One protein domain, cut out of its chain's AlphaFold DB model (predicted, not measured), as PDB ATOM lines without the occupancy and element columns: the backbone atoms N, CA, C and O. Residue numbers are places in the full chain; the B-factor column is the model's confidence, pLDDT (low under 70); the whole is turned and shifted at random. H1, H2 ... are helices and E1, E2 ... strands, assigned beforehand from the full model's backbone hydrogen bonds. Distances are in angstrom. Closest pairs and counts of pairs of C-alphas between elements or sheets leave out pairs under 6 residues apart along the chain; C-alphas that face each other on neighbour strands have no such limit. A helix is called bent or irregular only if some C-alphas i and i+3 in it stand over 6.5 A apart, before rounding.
ATOM      1  N   ASP A   6     179.073 164.200 110.318       97.62
ATOM      2  CA  ASP A   6     178.394 164.153 111.606       97.62
ATOM      3  C   ASP A   6     176.877 164.110 111.396       97.62
ATOM      4  O   ASP A   6     176.328 164.789 110.518       97.62
ATOM      5  N   LEU A   7     176.191 163.334 112.230       97.06
ATOM      6  CA  LEU A   7     174.742 163.193 112.204       97.06
ATOM      7  C   LEU A   7     174.121 164.212 113.165       97.06
ATOM      8  O   LEU A   7     174.222 164.069 114.385       97.06
ATOM      9  N   CYS A   8     173.489 165.255 112.626       97.75
ATOM     10  CA  CYS A   8     172.936 166.348 113.427       97.75
ATOM     11  C   CYS A   8     171.457 166.148 113.774       97.75
ATOM     12  O   CYS A   8     171.043 166.484 114.880       97.75
ATOM     13  N   ALA A   9     170.657 165.638 112.837       98.19
ATOM     14  CA  ALA A   9     169.234 165.368 113.040       98.19
ATOM     15  C   ALA A   9     168.751 164.250 112.109       98.19
ATOM     16  O   ALA A   9     169.268 164.101 110.999       98.19
ATOM     17  N   LEU A  10     167.738 163.509 112.552       98.44
ATOM     18  CA  LEU A  10     167.004 162.526 111.761       98.44
ATOM     19  C   LEU A  10     165.510 162.737 112.004       98.44
ATOM     20  O   LEU A  10     165.071 162.795 113.151       98.44
ATOM     21  N   ASP A  11     164.751 162.843 110.923       98.31
ATOM     22  CA  ASP A  11     163.294 162.911 110.941       98.31
ATOM     23  C   ASP A  11     162.727 162.159 109.726       98.31
ATOM     24  O   ASP A  11     163.479 161.626 108.904       98.31
ATOM     25  N   PHE A  12     161.406 162.101 109.593       98.06
ATOM     26  CA  PHE A  12     160.744 161.551 108.414       98.06
ATOM     27  C   PHE A  12     160.151 162.646 107.523       98.06
ATOM     28  O   PHE A  12     159.781 163.727 107.981       98.06
ATOM     29  N   SER A  13     160.072 162.371 106.222       97.56
ATOM     30  CA  SER A  13     159.387 163.239 105.266       97.56
ATOM     31  C   SER A  13     157.902 163.325 105.628       97.56
ATOM     32  O   SER A  13     157.282 162.293 105.882       97.56
ATOM     33  N   PRO A  14     157.278 164.516 105.607       96.44
ATOM     34  CA  PRO A  14     155.853 164.652 105.908       96.44
ATOM     35  C   PRO A  14     154.950 164.020 104.837       96.44
ATOM     36  O   PRO A  14     153.747 163.878 105.053       96.44
ATOM     37  N   ILE A  15     155.513 163.665 103.680       95.44
ATOM     38  CA  ILE A  15     154.814 163.006 102.580       95.44
ATOM     39  C   ILE A  15     155.467 161.663 102.272       95.44
ATOM     40  O   ILE A  15     156.677 161.488 102.425       95.44
ATOM     41  N   LYS A  16     154.655 160.717 101.805       95.12
ATOM     42  CA  LYS A  16     155.156 159.453 101.272       95.12
ATOM     43  C   LYS A  16     155.780 159.688  99.899       95.12
ATOM     44  O   LYS A  16     155.266 160.489  99.116       95.12
ATOM     45  N   GLY A  17     156.845 158.954  99.616       95.06
ATOM     46  CA  GLY A  17     157.448 158.896  98.298       95.06
ATOM     47  C   GLY A  17     156.584 158.132  97.289       95.06
ATOM     48  O   GLY A  17     155.461 157.700  97.594       95.06
ATOM     49  N   PRO A  18     157.118 157.917  96.076       93.69
ATOM     50  CA  PRO A  18     156.510 157.038  95.088       93.69
ATOM     51  C   PRO A  18     156.149 155.677  95.698       93.69
ATOM     52  O   PRO A  18     156.842 155.179  96.587       93.69
ATOM     53  N   GLU A  19     155.035 155.100  95.242       94.38
ATOM     54  CA  GLU A  19     154.501 153.810  95.719       94.38
ATOM     55  C   GLU A  19     154.068 153.785  97.199       94.38
ATOM     56  O   GLU A  19     153.696 152.738  97.721       94.38
ATOM     57  N   GLY A  20     154.043 154.938  97.877       92.00
ATOM     58  CA  GLY A  20     153.617 155.032  99.274       92.00
ATOM     59  C   GLY A  20     154.726 154.745 100.289       92.00
ATOM     60  O   GLY A  20     154.421 154.526 101.464       92.00
ATOM     61  N   ASN A  21     155.991 154.768  99.865       96.19
ATOM     62  CA  ASN A  21     157.137 154.550 100.746       96.19
ATOM     63  C   ASN A  21     157.285 155.673 101.786       96.19
ATOM     64  O   ASN A  21     157.120 156.853 101.477       96.19
ATOM     65  N   ILE A  22     157.626 155.310 103.025       96.25
ATOM     66  CA  ILE A  22     158.049 156.280 104.043       96.25
ATOM     67  C   ILE A  22     159.488 156.698 103.726       96.25
ATOM     68  O   ILE A  22     160.373 155.848 103.641       96.25
ATOM     69  N   GLU A  23     159.719 157.998 103.568       97.62
ATOM     70  CA  GLU A  23     161.041 158.574 103.299       97.62
ATOM     71  C   GLU A  23     161.567 159.329 104.524       97.62
ATOM     72  O   GLU A  23     160.787 159.815 105.344       97.62
ATOM     73  N   TYR A  24     162.891 159.446 104.649       97.81
ATOM     74  CA  TYR A  24     163.549 160.063 105.803       97.81
ATOM     75  C   TYR A  24     164.362 161.292 105.407       97.81
ATOM     76  O   TYR A  24     164.933 161.363 104.319       97.81
ATOM     77  N   LEU A  25     164.430 162.253 106.322       98.31
ATOM     78  CA  LEU A  25     165.223 163.466 106.208       98.31
ATOM     79  C   LEU A  25     166.371 163.385 107.208       98.31
ATOM     80  O   LEU A  25     166.154 163.196 108.404       98.31
ATOM     81  N   ILE A  26     167.595 163.550 106.721       97.81
ATOM     82  CA  ILE A  26     168.788 163.542 107.560       97.81
ATOM     83  C   ILE A  26     169.553 164.849 107.391       97.81
ATOM     84  O   ILE A  26     169.837 165.288 106.277       97.81
ATOM     85  N   HIS A  27     169.881 165.481 108.514       98.25
ATOM     86  CA  HIS A  27     170.754 166.645 108.544       98.25
ATOM     87  C   HIS A  27     172.174 166.181 108.847       98.25
ATOM     88  O   HIS A  27     172.468 165.708 109.947       98.25
ATOM     89  N   LEU A  28     173.044 166.332 107.851       97.75
ATOM     90  CA  LEU A  28     174.458 165.996 107.931       97.75
ATOM     91  C   LEU A  28     175.301 167.264 107.969       97.75
ATOM     92  O   LEU A  28     175.033 168.219 107.236       97.75
ATOM     93  N   LYS A  29     176.371 167.238 108.759       97.25
ATOM     94  CA  LYS A  29     177.417 168.261 108.747       97.25
ATOM     95  C   LYS A  29     178.733 167.614 108.349       97.25
ATOM     96  O   LYS A  29     179.058 166.539 108.834       97.25
ATOM     97  N   LYS A  30     179.500 168.252 107.463       97.19
ATOM     98  CA  LYS A  30     180.846 167.774 107.130       97.19
ATOM     99  C   LYS A  30     181.701 167.739 108.403       97.19
ATOM    100  O   LYS A  30     181.791 168.750 109.099       97.19
ATOM    101  N   SER A  31     182.298 166.586 108.672       96.06
ATOM    102  CA  SER A  31     183.238 166.375 109.763       96.06
ATOM    103  C   SER A  31     184.657 166.692 109.292       96.06
ATOM    104  O   SER A  31     184.991 166.516 108.117       96.06
ATOM    105  N   GLU A  32     185.502 167.146 110.213       93.75
ATOM    106  CA  GLU A  32     186.946 167.291 109.973       93.75
ATOM    107  C   GLU A  32     187.679 165.942 110.102       93.75
ATOM    108  O   GLU A  32     188.840 165.818 109.713       93.75
ATOM    109  N   ASN A  33     186.994 164.919 110.621       92.19
ATOM    110  CA  ASN A  33     187.510 163.568 110.794       92.19
ATOM    111  C   ASN A  33     187.072 162.648 109.641       92.19
ATOM    112  O   ASN A  33     186.031 162.850 109.016       92.19
ATOM    113  N   GLU A  34     187.824 161.568 109.406       91.19
ATOM    114  CA  GLU A  34     187.439 160.535 108.429       91.19
ATOM    115  C   GLU A  34     186.103 159.863 108.791       91.19
ATOM    116  O   GLU A  34     185.338 159.470 107.908       91.19
ATOM    117  N   ALA A  35     185.802 159.759 110.091       92.88
ATOM    118  CA  ALA A  35     184.520 159.308 110.611       92.88
ATOM    119  C   ALA A  35     183.825 160.424 111.388       92.88
ATOM    120  O   ALA A  35     184.443 161.054 112.241       92.88
ATOM    121  N   GLY A  36     182.545 160.646 111.089       93.50
ATOM    122  CA  GLY A  36     181.729 161.595 111.836       93.50
ATOM    123  C   GLY A  36     181.053 160.976 113.054       93.50
ATOM    124  O   GLY A  36     181.061 159.757 113.248       93.50
ATOM    125  N   GLU A  37     180.457 161.839 113.866       96.19
ATOM    126  CA  GLU A  37     179.853 161.480 115.150       96.19
ATOM    127  C   GLU A  37     178.326 161.612 115.142       96.19
ATOM    128  O   GLU A  37     177.743 162.400 114.394       96.19
ATOM    129  N   ASN A  38     177.651 160.858 116.015       95.88
ATOM    130  CA  ASN A  38     176.215 161.013 116.252       95.88
ATOM    131  C   ASN A  38     175.958 162.159 117.243       95.88
ATOM    132  O   ASN A  38     175.678 161.931 118.420       95.88
ATOM    133  N   LEU A  39     176.071 163.396 116.761       94.25
ATOM    134  CA  LEU A  39     175.895 164.599 117.579       94.25
ATOM    135  C   LEU A  39     174.442 164.809 118.017       94.25
ATOM    136  O   LEU A  39     174.190 165.374 119.079       94.25
ATOM    137  N   GLY A  40     173.486 164.356 117.205       90.50
ATOM    138  CA  GLY A  40     172.060 164.477 117.491       90.50
ATOM    139  C   GLY A  40     171.520 163.449 118.488       90.50
ATOM    140  O   GLY A  40     170.331 163.496 118.793       90.50
ATOM    141  N   GLY A  41     172.344 162.505 118.969       94.81
ATOM    142  CA  GLY A  41     171.876 161.406 119.824       94.81
ATOM    143  C   GLY A  41     170.788 160.568 119.145       94.81
ATOM    144  O   GLY A  41     169.829 160.145 119.783       94.81
ATOM    145  N   LEU A  42     170.902 160.409 117.828       95.94
ATOM    146  CA  LEU A  42     169.845 159.894 116.972       95.94
ATOM    147  C   LEU A  42     169.618 158.406 117.218       95.94
ATOM    148  O   LEU A  42     170.567 157.622 117.169       95.94
ATOM    149  N   ASP A  43     168.351 158.042 117.396       97.19
ATOM    150  CA  ASP A  43     167.878 156.663 117.399       97.19
ATOM    151  C   ASP A  43     166.918 156.464 116.212       97.19
ATOM    152  O   ASP A  43     165.813 157.024 116.205       97.19
ATOM    153  N   PRO A  44     167.320 155.698 115.182       96.56
ATOM    154  CA  PRO A  44     166.487 155.479 114.006       96.56
ATOM    155  C   PRO A  44     165.198 154.711 114.319       96.56
ATOM    156  O   PRO A  44     164.227 154.877 113.582       96.56
ATOM    157  N   VAL A  45     165.150 153.919 115.397       98.06
ATOM    158  CA  VAL A  45     163.944 153.170 115.784       98.06
ATOM    159  C   VAL A  45     162.839 154.141 116.186       98.06
ATOM    160  O   VAL A  45     161.738 154.072 115.648       98.06
ATOM    161  N   ILE A  46     163.161 155.126 117.031       97.69
ATOM    162  CA  ILE A  46     162.197 156.134 117.498       97.69
ATOM    163  C   ILE A  46     161.601 156.919 116.321       97.69
ATOM    164  O   ILE A  46     160.399 157.192 116.289       97.69
ATOM    165  N   VAL A  47     162.430 157.304 115.346       97.38
ATOM    166  CA  VAL A  47     161.960 158.057 114.172       97.38
ATOM    167  C   VAL A  47     161.126 157.173 113.249       97.38
ATOM    168  O   VAL A  47     160.097 157.624 112.746       97.38
ATOM    169  N   SER A  48     161.530 155.917 113.052       97.00
ATOM    170  CA  SER A  48     160.787 154.965 112.225       97.00
ATOM    171  C   SER A  48     159.399 154.675 112.794       97.00
ATOM    172  O   SER A  48     158.415 154.752 112.055       97.00
ATOM    173  N   ASP A  49     159.298 154.456 114.107       97.31
ATOM    174  CA  ASP A  49     158.022 154.227 114.788       97.31
ATOM    175  C   ASP A  49     157.089 155.431 114.616       97.31
ATOM    176  O   ASP A  49     155.954 155.289 114.157       97.31
ATOM    177  N   ARG A  50     157.590 156.649 114.874       97.00
ATOM    178  CA  ARG A  50     156.819 157.888 114.673       97.00
ATOM    179  C   ARG A  50     156.347 158.056 113.227       97.00
ATOM    180  O   ARG A  50     155.207 158.476 112.999       97.00
ATOM    181  N   ALA A  51     157.201 157.739 112.255       96.81
ATOM    182  CA  ALA A  51     156.869 157.829 110.837       96.81
ATOM    183  C   ALA A  51     155.764 156.835 110.457       96.81
ATOM    184  O   ALA A  51     154.799 157.199 109.780       96.81
ATOM    185  N   PHE A  52     155.871 155.593 110.937       95.38
ATOM    186  CA  PHE A  52     154.873 154.556 110.711       95.38
ATOM    187  C   PHE A  52     153.521 154.941 111.319       95.38
ATOM    188  O   PHE A  52     152.496 154.877 110.640       95.38
ATOM    189  N   GLU A  53     153.500 155.411 112.566       95.94
ATOM    190  CA  GLU A  53     152.265 155.852 113.216       95.94
ATOM    191  C   GLU A  53     151.582 157.004 112.481       95.94
ATOM    192  O   GLU A  53     150.359 157.003 112.350       95.94
ATOM    193  N   THR A  54     152.369 157.955 111.976       95.12
ATOM    194  CA  THR A  54     151.858 159.161 111.314       95.12
ATOM    195  C   THR A  54     151.360 158.873 109.898       95.12
ATOM    196  O   THR A  54     150.308 159.371 109.494       95.12
ATOM    197  N   LEU A  55     152.108 158.080 109.126       93.75
ATOM    198  CA  LEU A  55     151.888 157.940 107.686       93.75
ATOM    199  C   LEU A  55     151.228 156.614 107.304       93.75
ATOM    200  O   LEU A  55     150.435 156.584 106.361       93.75
ATOM    201  N   ALA A  56     151.502 155.510 107.999       84.62
ATOM    202  CA  ALA A  56     150.958 154.205 107.615       84.62
ATOM    203  C   ALA A  56     149.494 154.018 108.048       84.62
ATOM    204  O   ALA A  56     148.733 153.365 107.341       84.62
ATOM    205  N   LYS A  57     149.062 154.644 109.153       71.12
ATOM    206  CA  LYS A  57     147.702 154.482 109.711       71.12
ATOM    207  C   LYS A  57     146.591 155.257 108.969       71.12
ATOM    208  O   LYS A  57     145.442 155.185 109.385       71.12
ATOM    209  N   GLN A  58     146.880 155.971 107.874       58.66
ATOM    210  CA  GLN A  58     145.892 156.817 107.167       58.66
ATOM    211  C   GLN A  58     144.836 156.070 106.318       58.66
ATOM    212  O   GLN A  58     143.988 156.717 105.710       58.66
TER     213      GLN A  58
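AT A GLANCE: This is residues 6 to 58 of the 60 residues of an uncharacterized protein of [Ruminococcus] torques CAG:61 (UniProt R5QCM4). Look for a long hairpin of two antiparallel strands, E1 and E2, with one helix, H1, packed at the far end of E1 and running on past the strands, so that E1 lies between E2 and the returning chain. From the end of E2 the chain folds back along E1 through residues 31 to 43, while the loop of residues 13 to 23 turns at the hairpin's other end. The printed part has 53 residues, with two named strands and one named helix in the order E1, E2, H1; the sheet order is E1 - E2, antiparallel, and the class is mixed, helices and strands. The whole is loose, with a radius of gyration of the C-alphas of 13.1 A, and only just a rod, its C-alphas spanning 42 by 21 by 13 A.

IN THESE COORDINATES: Find C-alpha 6 at (178.394, 164.153, 111.606); from there E1, residues 6 to 12, runs 18.1 A from first to last C-alpha. E2, residues 24 to 30, begins at C-alpha 24, (163.549, 160.063, 105.803), and runs 19.0 A. H1, residues 44 to 58, runs 21.7 A to C-alpha 58 at (145.892, 156.817, 107.167). It is neither bent nor irregular, but only just: C-alphas 54 and 57 are 6.5 A apart.

HOW THE PARTS SIT: Begin with the hairpin of E1 and E2, whose directions stand at 166 degrees, antiparallel. Among the C-alphas that face each other, those of Phe 12 and Tyr 24 are 4.1 A apart, and those of Asp 6 and Lys 29 are 5.1 A apart. Look there for backbone pairs within hydrogen-bond range: N 6 and O 29 at 2.8 A, and N 25 and O 11 at 2.8 A. Go outward to H1: it has 6 pairs of C-alphas within 8 A of E1, the closest being those of Phe 12 and Ala 51, 5.9 A apart. The centres of E1 and H1 are 15.4 A apart. Within 10 A, H1 has 17 pairs of C-alphas with E1 and 4 with E2, made by its residues 44 to 55. Along H1, 9 of 11 O i to N i+4 pairs are within hydrogen-bond range.

THE WHOLE: The two C-alphas farthest apart are those of Glu 32 and Gln 58, at 42.5 A. The printed part, residues 6 to 58 of a chain of 60, has no cut. Both links are long: 11 residues from E1 to E2, and 13 from E2 to H1. The latter, residues 31 to 43, has no named element, and its C-alphas lie 9 to 22 A from the mean of the C-alphas. The mean pLDDT of the printed part is 94.6, and residue 58 alone is under 70.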